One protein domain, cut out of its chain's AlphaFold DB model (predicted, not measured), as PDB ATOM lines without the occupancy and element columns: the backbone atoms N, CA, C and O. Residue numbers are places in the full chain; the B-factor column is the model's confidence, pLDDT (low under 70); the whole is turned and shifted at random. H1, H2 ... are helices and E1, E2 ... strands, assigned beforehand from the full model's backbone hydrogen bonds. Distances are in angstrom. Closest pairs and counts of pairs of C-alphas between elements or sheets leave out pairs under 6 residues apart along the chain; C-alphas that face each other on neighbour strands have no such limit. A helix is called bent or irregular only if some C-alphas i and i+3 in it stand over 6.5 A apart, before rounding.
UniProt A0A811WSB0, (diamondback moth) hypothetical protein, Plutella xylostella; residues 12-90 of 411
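This is residues 12 to 90 of the 411 residues of the protein "(diamondback moth) hypothetical protein" of Plutella xylostella (UniProt A0A811WSB0). There is little regular structure here: two helices, H1 and H2, meet at about a right angle beside a small hairpin of strands E1 and E2, with long loops around them. The last stretch, residues 69 to 90, runs past the hairpin to the end away from H1. The printed part has 79 residues, 31 of them in named elements, in the order E1, E2, H1, H2; the two-strand sheet is antiparallel and the class is mostly helix. It is compact, with a radius of gyration of the C-alphas of 12.7 A and spans of 39 by 27 by 20 A.

Find C-alpha 12 at (21.245, -21.218, -3.741), where E1, residues 12 to 14, begins. E2 is residues 32 to 34. H1, residues 36 to 49, runs 18.4 A and is irregular: C-alphas 44 and 47 are 7.9 A apart. H2, residues 58 to 68, runs 15.4 A to C-alpha 68 at (28.634, -11.298, -7.345).

In the hairpin, N 13 and O 33 are within hydrogen-bond range at 2.8 A. H1 and H2 touch, about perpendicular at 89 degrees; their closest C-alphas, of Lys 49 and Ala 68, are 6.6 A apart. In H2 every O i to N i+4 pair is within hydrogen-bond range, in H1 8 of 10.

The C-alphas farthest apart, of Ser 48 and Tyr 80, are 39.8 A apart. The printed part has no cut; the link from E1 to E2 is long, and residues 52 to 56 have pLDDT under 70.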
ATOM      1  N   TYR A  12      21.126 -20.432  -2.514       96.62
ATOM      2  CA  TYR A  12      21.245 -21.218  -3.741       96.62
ATOM      3  C   TYR A  12      21.594 -22.671  -3.390       96.62
ATOM      4  O   TYR A  12      22.545 -22.896  -2.644       96.62
ATOM      5  N   PHE A  13      20.829 -23.649  -3.877       96.62
ATOM      6  CA  PHE A  13      20.950 -25.081  -3.566       96.62
ATOM      7  C   PHE A  13      21.000 -25.910  -4.851       96.62
ATOM      8  O   PHE A  13      20.307 -25.594  -5.809       96.62
ATOM      9  N   GLY A  14      21.764 -26.997  -4.855       95.50
ATOM     10  CA  GLY A  14      21.887 -27.908  -5.995       95.50
ATOM     11  C   GLY A  14      23.090 -28.831  -5.818       95.50
ATOM     12  O   GLY A  14      23.634 -28.911  -4.710       95.50
ATOM     13  N   HIS A  15      23.512 -29.504  -6.888       94.81
ATOM     14  CA  HIS A  15      24.786 -30.224  -6.901       94.81
ATOM     15  C   HIS A  15      25.936 -29.232  -7.059       94.81
ATOM     16  O   HIS A  15      25.988 -28.515  -8.056       94.81
ATOM     17  N   ARG A  16      26.850 -29.170  -6.089       94.25
ATOM     18  CA  ARG A  16      27.842 -28.094  -6.005       94.25
ATOM     19  C   ARG A  16      29.166 -28.462  -6.675       94.25
ATOM     20  O   ARG A  16      29.926 -29.267  -6.147       94.25
ATOM     21  N   TYR A  17      29.522 -27.727  -7.723       91.81
ATOM     22  CA  TYR A  17      30.888 -27.650  -8.242       91.81
ATOM     23  C   TYR A  17      31.637 -26.464  -7.640       91.81
ATOM     24  O   TYR A  17      31.032 -25.480  -7.229       91.81
ATOM     25  N   ASN A  18      32.969 -26.518  -7.596       90.19
ATOM     26  CA  ASN A  18      33.815 -25.452  -7.035       90.19
ATOM     27  C   ASN A  18      34.934 -24.979  -7.979       90.19
ATOM     28  O   ASN A  18      35.814 -24.232  -7.559       90.19
ATOM     29  N   LYS A  19      34.893 -25.385  -9.254       88.44
ATOM     30  CA  LYS A  19      35.959 -25.105 -10.227       88.44
ATOM     31  C   LYS A  19      36.106 -23.618 -10.570       88.44
ATOM     32  O   LYS A  19      37.226 -23.129 -10.659       88.44
ATOM     33  N   TYR A  20      34.992 -22.912 -10.770       84.94
ATOM     34  CA  TYR A  20      34.987 -21.530 -11.284       84.94
ATOM     35  C   TYR A  20      34.581 -20.480 -10.245       84.94
ATOM     36  O   TYR A  20      34.936 -19.311 -10.363       84.94
ATOM     37  N   VAL A  21      33.863 -20.890  -9.198       88.19
ATOM     38  CA  VAL A  21      33.380 -20.007  -8.132       88.19
ATOM     39  C   VAL A  21      33.880 -20.555  -6.803       88.19
ATOM     40  O   VAL A  21      33.592 -21.700  -6.465       88.19
ATOM     41  N   LYS A  22      34.594 -19.739  -6.015       89.88
ATOM     42  CA  LYS A  22      35.213 -20.174  -4.745       89.88
ATOM     43  C   LYS A  22      34.201 -20.732  -3.736       89.88
ATOM     44  O   LYS A  22      34.484 -21.715  -3.065       89.88
ATOM     45  N   GLN A  23      33.021 -20.116  -3.632       91.38
ATOM     46  CA  GLN A  23      31.927 -20.630  -2.794       91.38
ATOM     47  C   GLN A  23      31.154 -21.796  -3.438       91.38
ATOM     48  O   GLN A  23      30.226 -22.333  -2.839       91.38
ATOM     49  N   GLY A  24      31.518 -22.172  -4.657       92.50
ATOM     50  CA  GLY A  24      30.825 -23.118  -5.510       92.50
ATOM     51  C   GLY A  24      29.644 -22.537  -6.287       92.50
ATOM     52  O   GLY A  24      29.115 -21.478  -5.952       92.50
ATOM     53  N   TYR A  25      29.251 -23.260  -7.330       93.06
ATOM     54  CA  TYR A  25      28.079 -23.029  -8.173       93.06
ATOM     55  C   TYR A  25      27.317 -24.345  -8.346       93.06
ATOM     56  O   TYR A  25      27.888 -25.410  -8.101       93.06
ATOM     57  N   MET A  26      26.036 -24.283  -8.714       95.38
ATOM     58  CA  MET A  26      25.225 -25.491  -8.873       95.38
ATOM     59  C   MET A  26      25.213 -25.954 -10.322       95.38
ATOM     60  O   MET A  26      25.149 -25.118 -11.214       95.38
ATOM     61  N   ALA A  27      25.271 -27.266 -10.534       93.50
ATOM     62  CA  ALA A  27      25.152 -27.880 -11.849       93.50
ATOM     63  C   ALA A  27      23.760 -27.636 -12.454       93.50
ATOM     64  O   ALA A  27      22.752 -27.825 -11.769       93.50
ATOM     65  N   GLY A  28      23.703 -27.287 -13.741       91.88
ATOM     66  CA  GLY A  28      22.435 -27.055 -14.444       91.88
ATOM     67  C   GLY A  28      21.637 -28.338 -14.717       91.88
ATOM     68  O   GLY A  28      20.426 -28.361 -14.531       91.88
ATOM     69  N   GLY A  29      22.320 -29.427 -15.095       91.00
ATOM     70  CA  GLY A  29      21.709 -30.709 -15.489       91.00
ATOM     71  C   GLY A  29      20.659 -31.283 -14.519       91.00
ATOM     72  O   GLY A  29      19.526 -31.504 -14.938       91.00
ATOM     73  N   PRO A  30      20.975 -31.495 -13.226       92.44
ATOM     74  CA  PRO A  30      20.002 -31.976 -12.236       92.44
ATOM     75  C   PRO A  30      19.008 -30.902 -11.769       92.44
ATOM     76  O   PRO A  30      18.162 -31.172 -10.913       92.44
ATOM     77  N   GLY A  31      19.146 -29.674 -12.271       94.06
ATOM     78  CA  GLY A  31      18.475 -28.492 -11.762       94.06
ATOM     79  C   GLY A  31      19.074 -27.961 -10.458       94.06
ATOM     80  O   GLY A  31      19.913 -28.576  -9.795       94.06
ATOM     81  N   TYR A  32      18.599 -26.782 -10.074       95.00
ATOM     82  CA  TYR A  32      18.973 -26.090  -8.849       95.00
ATOM     83  C   TYR A  32      17.774 -25.328  -8.278       95.00
ATOM     84  O   TYR A  32      16.750 -25.147  -8.932       95.00
ATOM     85  N   VAL A  33      17.899 -24.863  -7.039       95.94
ATOM     86  CA  VAL A  33      16.872 -24.081  -6.347       95.94
ATOM     87  C   VAL A  33      17.476 -22.784  -5.834       95.94
ATOM     88  O   VAL A  33      18.469 -22.798  -5.107       95.94
ATOM     89  N   ILE A  34      16.831 -21.662  -6.142       95.75
ATOM     90  CA  ILE A  34      17.130 -20.354  -5.556       95.75
ATOM     91  C   ILE A  34      15.977 -19.903  -4.659       95.75
ATOM     92  O   ILE A  34      14.803 -20.118  -4.946       95.75
ATOM     93  N   SER A  35      16.316 -19.288  -3.531       97.12
ATOM     94  CA  SER A  35      15.342 -18.646  -2.636       97.12
ATOM     95  C   SER A  35      14.676 -17.428  -3.287       97.12
ATOM     96  O   SER A  35      15.285 -16.787  -4.144       97.12
ATOM     97  N   ARG A  36      13.495 -17.030  -2.795       97.06
ATOM     98  CA  ARG A  36      12.788 -15.825  -3.261       97.06
ATOM     99  C   ARG A  36      13.662 -14.570  -3.193       97.06
ATOM    100  O   ARG A  36      13.764 -13.870  -4.189       97.06
ATOM    101  N   GLY A  37      14.341 -14.333  -2.069       97.50
ATOM    102  CA  GLY A  37      15.214 -13.164  -1.929       97.50
ATOM    103  C   GLY A  37      16.371 -13.161  -2.935       97.50
ATOM    104  O   GLY A  37      16.716 -12.116  -3.479       97.50
ATOM    105  N   ALA A  38      16.952 -14.332  -3.227       96.94
ATOM    106  CA  ALA A  38      17.973 -14.455  -4.272       96.94
ATOM    107  C   ALA A  38      17.418 -14.129  -5.665       96.94
ATOM    108  O   ALA A  38      18.076 -13.413  -6.414       96.94
ATOM    109  N   LEU A  39      16.218 -14.619  -5.991       96.81
ATOM    110  CA  LEU A  39      15.560 -14.352  -7.271       96.81
ATOM    111  C   LEU A  39      15.211 -12.865  -7.440       96.81
ATOM    112  O   LEU A  39      15.495 -12.296  -8.487       96.81
ATOM    113  N   GLU A  40      14.642 -12.230  -6.411       97.06
ATOM    114  CA  GLU A  40      14.306 -10.799  -6.426       97.06
ATOM    115  C   GLU A  40      15.555  -9.947  -6.666       97.06
ATOM    116  O   GLU A  40      15.564  -9.091  -7.551       97.06
ATOM    117  N   LYS A  41      16.643 -10.245  -5.945       95.94
ATOM    118  CA  LYS A  41      17.915  -9.539  -6.112       95.94
ATOM    119  C   LYS A  41      18.540  -9.764  -7.486       95.94
ATOM    120  O   LYS A  41      19.081  -8.831  -8.074       95.94
ATOM    121  N   PHE A  42      18.474 -10.993  -7.996       94.69
ATOM    122  CA  PHE A  42      18.920 -11.310  -9.349       94.69
ATOM    123  C   PHE A  42      18.149 -10.485 -10.380       94.69
ATOM    124  O   PHE A  42      18.771  -9.786 -11.175       94.69
ATOM    125  N   GLY A  43      16.818 -10.467 -10.306       93.81
ATOM    126  CA  GLY A  43      15.979  -9.698 -11.225       93.81
ATOM    127  C   GLY A  43      16.256  -8.192 -11.203       93.81
ATOM    128  O   GLY A  43      16.261  -7.569 -12.260       93.81
ATOM    129  N   SER A  44      16.529  -7.608 -10.031       93.62
ATOM    130  CA  SER A  44      16.758  -6.162  -9.903       93.62
ATOM    131  C   SER A  44      18.187  -5.710 -10.218       93.62
ATOM    132  O   SER A  44      18.389  -4.553 -10.572       93.62
ATOM    133  N   GLU A  45      19.193  -6.570 -10.038       93.31
ATOM    134  CA  GLU A  45      20.606  -6.156 -10.083       93.31
ATOM    135  C   GLU A  45      21.435  -6.842 -11.181       93.31
ATOM    136  O   GLU A  45      22.584  -6.438 -11.391       93.31
ATOM    137  N   GLN A  46      20.895  -7.836 -11.903       87.88
ATOM    138  CA  GLN A  46      21.672  -8.612 -12.882       87.88
ATOM    139  C   GLN A  46      22.351  -7.745 -13.950       87.88
ATOM    140  O   GLN A  46      23.527  -7.948 -14.228       87.88
ATOM    141  N   GLU A  47      21.673  -6.734 -14.497       85.06
ATOM    142  CA  GLU A  47      22.219  -5.921 -15.597       85.06
ATOM    143  C   GLU A  47      23.437  -5.090 -15.178       85.06
ATOM    144  O   GLU A  47      24.322  -4.822 -15.986       85.06
ATOM    145  N   SER A  48      23.499  -4.699 -13.902       84.44
ATOM    146  CA  SER A  48      24.571  -3.849 -13.377       84.44
ATOM    147  C   SER A  48      25.726  -4.639 -12.761       84.44
ATOM    148  O   SER A  48      26.868  -4.179 -12.787       84.44
ATOM    149  N   LYS A  49      25.450  -5.821 -12.190       82.56
ATOM    150  CA  LYS A  49      26.431  -6.589 -11.401       82.56
ATOM    151  C   LYS A  49      26.871  -7.892 -12.043       82.56
ATOM    152  O   LYS A  49      27.956  -8.380 -11.720       82.56
ATOM    153  N   CYS A  50      26.073  -8.455 -12.941       85.50
ATOM    154  CA  CYS A  50      26.419  -9.697 -13.605       85.50
ATOM    155  C   CYS A  50      27.125  -9.387 -14.915       85.50
ATOM    156  O   CYS A  50      26.550  -8.867 -15.868       85.50
ATOM    157  N   LYS A  51      28.424  -9.685 -14.944       74.31
ATOM    158  CA  LYS A  51      29.205  -9.574 -16.172       74.31
ATOM    159  C   LYS A  51      28.662 -10.593 -17.166       74.31
ATOM    160  O   LYS A  51      28.550 -11.766 -16.819       74.31
ATOM    161  N   ARG A  52      28.392 -10.161 -18.401       66.44
ATOM    162  CA  ARG A  52      28.275 -11.094 -19.525       66.44
ATOM    163  C   ARG A  52      29.611 -11.804 -19.658       66.44
ATOM    164  O   ARG A  52      30.614 -11.193 -20.031       66.44
ATOM    165  N   CYS A  53      29.628 -13.064 -19.267       63.09
ATOM    166  CA  CYS A  53      30.734 -13.939 -19.567       63.09
ATOM    167  C   CYS A  53      30.531 -14.509 -20.978       63.09
ATOM    168  O   CYS A  53      29.463 -14.384 -21.569       63.09
ATOM    169  N   ASN A  54      31.614 -15.014 -21.560       62.22
ATOM    170  CA  ASN A  54      31.606 -15.648 -22.879       62.22
ATOM    171  C   ASN A  54      31.785 -17.169 -22.716       62.22
ATOM    172  O   ASN A  54      32.401 -17.822 -23.558       62.22
ATOM    173  N   TYR A  55      31.366 -17.717 -21.567       61.16
ATOM    174  CA  TYR A  55      31.477 -19.140 -21.292       61.16
ATOM    175  C   TYR A  55      30.268 -19.840 -21.914       61.16
ATOM    176  O   TYR A  55      29.130 -19.431 -21.748       61.16
ATOM    177  N   SER A  56      30.492 -20.951 -22.607       62.44
ATOM    178  CA  SER A  56      29.409 -21.738 -23.209       62.44
ATOM    179  C   SER A  56      28.593 -22.564 -22.193       62.44
ATOM    180  O   SER A  56      27.869 -23.471 -22.596       62.44
ATOM    181  N   GLN A  57      28.719 -22.298 -20.885       80.25
ATOM    182  CA  GLN A  57      28.100 -23.074 -19.802       80.25
ATOM    183  C   GLN A  57      27.263 -22.164 -18.895       80.25
ATOM    184  O   GLN A  57      27.808 -21.444 -18.059       80.25
ATOM    185  N   GLU A  58      25.939 -22.212 -19.071       87.31
ATOM    186  CA  GLU A  58      24.957 -21.376 -18.356       87.31
ATOM    187  C   GLU A  58      25.081 -21.476 -16.832       87.31
ATOM    188  O   GLU A  58      25.064 -20.461 -16.140       87.31
ATOM    189  N   ASP A  59      25.281 -22.681 -16.305       89.25
ATOM    190  CA  ASP A  59      25.316 -22.947 -14.867       89.25
ATOM    191  C   ASP A  59      26.511 -22.283 -14.158       89.25
ATOM    192  O   ASP A  59      26.398 -21.763 -13.040       89.25
ATOM    193  N   CYS A  60      27.655 -22.234 -14.842       88.12
ATOM    194  CA  CYS A  60      28.843 -21.508 -14.421       88.12
ATOM    195  C   CYS A  60      28.584 -19.997 -14.384       88.12
ATOM    196  O   CYS A  60      28.863 -19.348 -13.371       88.12
ATOM    197  N   GLU A  61      28.019 -19.435 -15.455       88.94
ATOM    198  CA  GLU A  61      27.735 -17.998 -15.548       88.94
ATOM    199  C   GLU A  61      26.712 -17.556 -14.501       88.94
ATOM    200  O   GLU A  61      26.929 -16.568 -13.790       88.94
ATOM    201  N   MET A  62      25.655 -18.348 -14.327       90.56
ATOM    202  CA  MET A  62      24.665 -18.169 -13.274       90.56
ATOM    203  C   MET A  62      25.332 -18.190 -11.895       90.56
ATOM    204  O   MET A  62      25.115 -17.298 -11.074       90.56
ATOM    205  N   GLY A  63      26.222 -19.154 -11.642       91.75
ATOM    206  CA  GLY A  63      26.995 -19.238 -10.406       91.75
ATOM    207  C   GLY A  63      27.863 -18.011 -10.121       91.75
ATOM    208  O   GLY A  63      27.893 -17.529  -8.984       91.75
ATOM    209  N   ILE A  64      28.561 -17.494 -11.135       90.94
ATOM    210  CA  ILE A  64      29.404 -16.293 -11.026       90.94
ATOM    211  C   ILE A  64      28.541 -15.066 -10.708       90.94
ATOM    212  O   ILE A  64      28.860 -14.310  -9.787       90.94
ATOM    213  N   CYS A  65      27.437 -14.887 -11.434       92.25
ATOM    214  CA  CYS A  65      26.495 -13.789 -11.232       92.25
ATOM    215  C   CYS A  65      25.879 -13.820  -9.827       92.25
ATOM    216  O   CYS A  65      25.986 -12.850  -9.075       92.25
ATOM    217  N   LEU A  66      25.317 -14.961  -9.419       94.56
ATOM    218  CA  LEU A  66      24.739 -15.140  -8.086       94.56
ATOM    219  C   LEU A  66      25.779 -14.878  -6.986       94.56
ATOM    220  O   LEU A  66      25.470 -14.226  -5.986       94.56
ATOM    221  N   ALA A  67      27.035 -15.288  -7.187       93.62
ATOM    222  CA  ALA A  67      28.115 -14.967  -6.262       93.62
ATOM    223  C   ALA A  67      28.418 -13.463  -6.178       93.62
ATOM    224  O   ALA A  67      28.577 -12.945  -5.071       93.62
ATOM    225  N   ALA A  68      28.445 -12.751  -7.308       92.75
ATOM    226  CA  ALA A  68      28.634 -11.298  -7.345       92.75
ATOM    227  C   ALA A  68      27.488 -10.537  -6.650       92.75
ATOM    228  O   ALA A  68      27.707  -9.494  -6.033       92.75
ATOM    229  N   LEU A  69      26.274 -11.091  -6.682       94.56
ATOM    230  CA  LEU A  69      25.103 -10.570  -5.970       94.56
ATOM    231  C   LEU A  69      25.095 -10.908  -4.467       94.56
ATOM    232  O   LEU A  69      24.212 -10.456  -3.731       94.56
ATOM    233  N   GLY A  70      26.077 -11.671  -3.981       94.94
ATOM    234  CA  GLY A  70      26.158 -12.114  -2.589       94.94
ATOM    235  C   GLY A  70      25.174 -13.234  -2.242       94.94
ATOM    236  O   GLY A  70      24.873 -13.441  -1.066       94.94
ATOM    237  N   VAL A  71      24.653 -13.950  -3.242       96.88
ATOM    238  CA  VAL A  71      23.846 -15.154  -3.031       96.88
ATOM    239  C   VAL A  71      24.764 -16.280  -2.574       96.88
ATOM    240  O   VAL A  71      25.794 -16.560  -3.191       96.88
ATOM    241  N   LYS A  72      24.394 -16.925  -1.469       96.38
ATOM    242  CA  LYS A  72      25.194 -17.966  -0.842       96.38
ATOM    243  C   LYS A  72      24.842 -19.330  -1.420       96.38
ATOM    244  O   LYS A  72      23.702 -19.781  -1.302       96.38
ATOM    245  N   ALA A  73      25.841 -20.017  -1.960       95.38
ATOM    246  CA  ALA A  73      25.720 -21.433  -2.273       95.38
ATOM    247  C   ALA A  73      25.625 -22.247  -0.966       95.38
ATOM    248  O   ALA A  73      26.388 -22.044  -0.012       95.38
ATOM    249  N   MET A  74      24.683 -23.176  -0.906       95.19
ATOM    250  CA  MET A  74      24.350 -23.960   0.281       95.19
ATOM    251  C   MET A  74      24.619 -25.443   0.041       95.19
ATOM    252  O   MET A  74      24.612 -25.909  -1.095       95.19
ATOM    253  N   ASP A  75      24.863 -26.184   1.123       92.38
ATOM    254  CA  ASP A  75      24.948 -27.642   1.066       92.38
ATOM    255  C   ASP A  75      23.534 -28.232   0.976       92.38
ATOM    256  O   ASP A  75      22.676 -27.937   1.814       92.38
ATOM    257  N   SER A  76      23.282 -29.008  -0.076       94.06
ATOM    258  CA  SER A  76      21.987 -29.630  -0.363       94.06
ATOM    259  C   SER A  76      21.938 -31.108   0.034       94.06
ATOM    260  O   SER A  76      20.870 -31.722  -0.046       94.06
ATOM    261  N   ARG A  77      23.062 -31.685   0.478       92.50
ATOM    262  CA  ARG A  77      23.167 -33.107   0.811       92.50
ATOM    263  C   ARG A  77      22.286 -33.481   1.998       92.50
ATOM    264  O   ARG A  77      21.799 -32.640   2.761       92.50
ATOM    265  N   ASP A  78      21.983 -34.767   2.111       88.00
ATOM    266  CA  ASP A  78      21.284 -35.279   3.282       88.00
ATOM    267  C   ASP A  78      22.198 -35.379   4.517       88.00
ATOM    268  O   ASP A  78      23.378 -35.031   4.487       88.00
ATOM    269  N   PHE A  79      21.627 -35.823   5.638       88.06
ATOM    270  CA  PHE A  79      22.360 -35.973   6.894       88.06
ATOM    271  C   PHE A  79      23.555 -36.940   6.779       88.06
ATOM    272  O   PHE A  79      24.541 -36.777   7.492       88.06
ATOM    273  N   TYR A  80      23.496 -37.892   5.846       87.88
ATOM    274  CA  TYR A  80      24.553 -38.860   5.563       87.88
ATOM    275  C   TYR A  80      25.518 -38.388   4.469       87.88
ATOM    276  O   TYR A  80      26.292 -39.188   3.954       87.88
ATOM    277  N   GLN A  81      25.492 -37.098   4.114       89.19
ATOM    278  CA  GLN A  81      26.327 -36.510   3.062       89.19
ATOM    279  C   GLN A  81      26.057 -37.088   1.663       89.19
ATOM    280  O   GLN A  81      26.919 -37.003   0.788       89.19
ATOM    281  N   ARG A  82      24.862 -37.641   1.421       87.50
ATOM    282  CA  ARG A  82      24.458 -38.131   0.097       87.50
ATOM    283  C   ARG A  82      23.848 -37.007  -0.734       87.50
ATOM    284  O   ARG A  82      23.122 -36.154  -0.212       87.50
ATOM    285  N   GLU A  83      24.135 -37.022  -2.030       89.75
ATOM    286  CA  GLU A  83      23.616 -36.051  -2.996       89.75
ATOM    287  C   GLU A  83      22.086 -36.130  -3.112       89.75
ATOM    288  O   GLU A  83      21.493 -37.207  -3.063       89.75
ATOM    289  N   ARG A  84      21.434 -34.971  -3.272       91.19
ATOM    290  CA  ARG A  84      19.995 -34.881  -3.601       91.19
ATOM    291  C   ARG A  84      19.738 -34.492  -5.054       91.19
ATOM    292  O   ARG A  84      18.638 -34.705  -5.549       91.19
ATOM    293  N   PHE A  85      20.737 -33.903  -5.703       93.19
ATOM    294  CA  PHE A  85      20.706 -33.443  -7.084       93.19
ATOM    295  C   PHE A  85      21.692 -34.309  -7.869       93.19
ATOM    296  O   PHE A  85      22.902 -34.149  -7.735       93.19
ATOM    297  N   MET A  86      21.179 -35.276  -8.626       90.06
ATOM    298  CA  MET A  86      22.004 -36.297  -9.277       90.06
ATOM    299  C   MET A  86      22.421 -35.837 -10.672       90.06
ATOM    300  O   MET A  86      21.596 -35.785 -11.575       90.06
ATOM    301  N   VAL A  87      23.699 -35.492 -10.848       88.12
ATOM    302  CA  VAL A  87      24.248 -35.009 -12.133       88.12
ATOM    303  C   VAL A  87      24.284 -36.063 -13.239       88.12
ATOM    304  O   VAL A  87      24.294 -35.697 -14.409       88.12
ATOM    305  N   MET A  88      24.300 -37.343 -12.871       85.06
ATOM    306  CA  MET A  88      24.297 -38.470 -13.803       85.06
ATOM    307  C   MET A  88      22.932 -39.153 -13.802       85.06
ATOM    308  O   MET A  88      22.175 -39.048 -12.829       85.06
ATOM    309  N   GLY A  89      22.641 -39.896 -14.870       82.25
ATOM    310  CA  GLY A  89      21.453 -40.731 -14.932       82.25
ATOM    311  C   GLY A  89      21.455 -41.797 -13.823       82.25
ATOM    312  O   GLY A  89      22.520 -42.203 -13.344       82.25
ATOM    313  N   PRO A  90      20.276 -42.300 -13.410       80.00
ATOM    314  CA  PRO A  90      20.175 -43.290 -12.338       80.00
ATOM    315  C   PRO A  90      21.063 -44.528 -12.539       80.00
ATOM    316  O   PRO A  90      21.721 -44.969 -11.596       80.00
TER     317      PRO A  90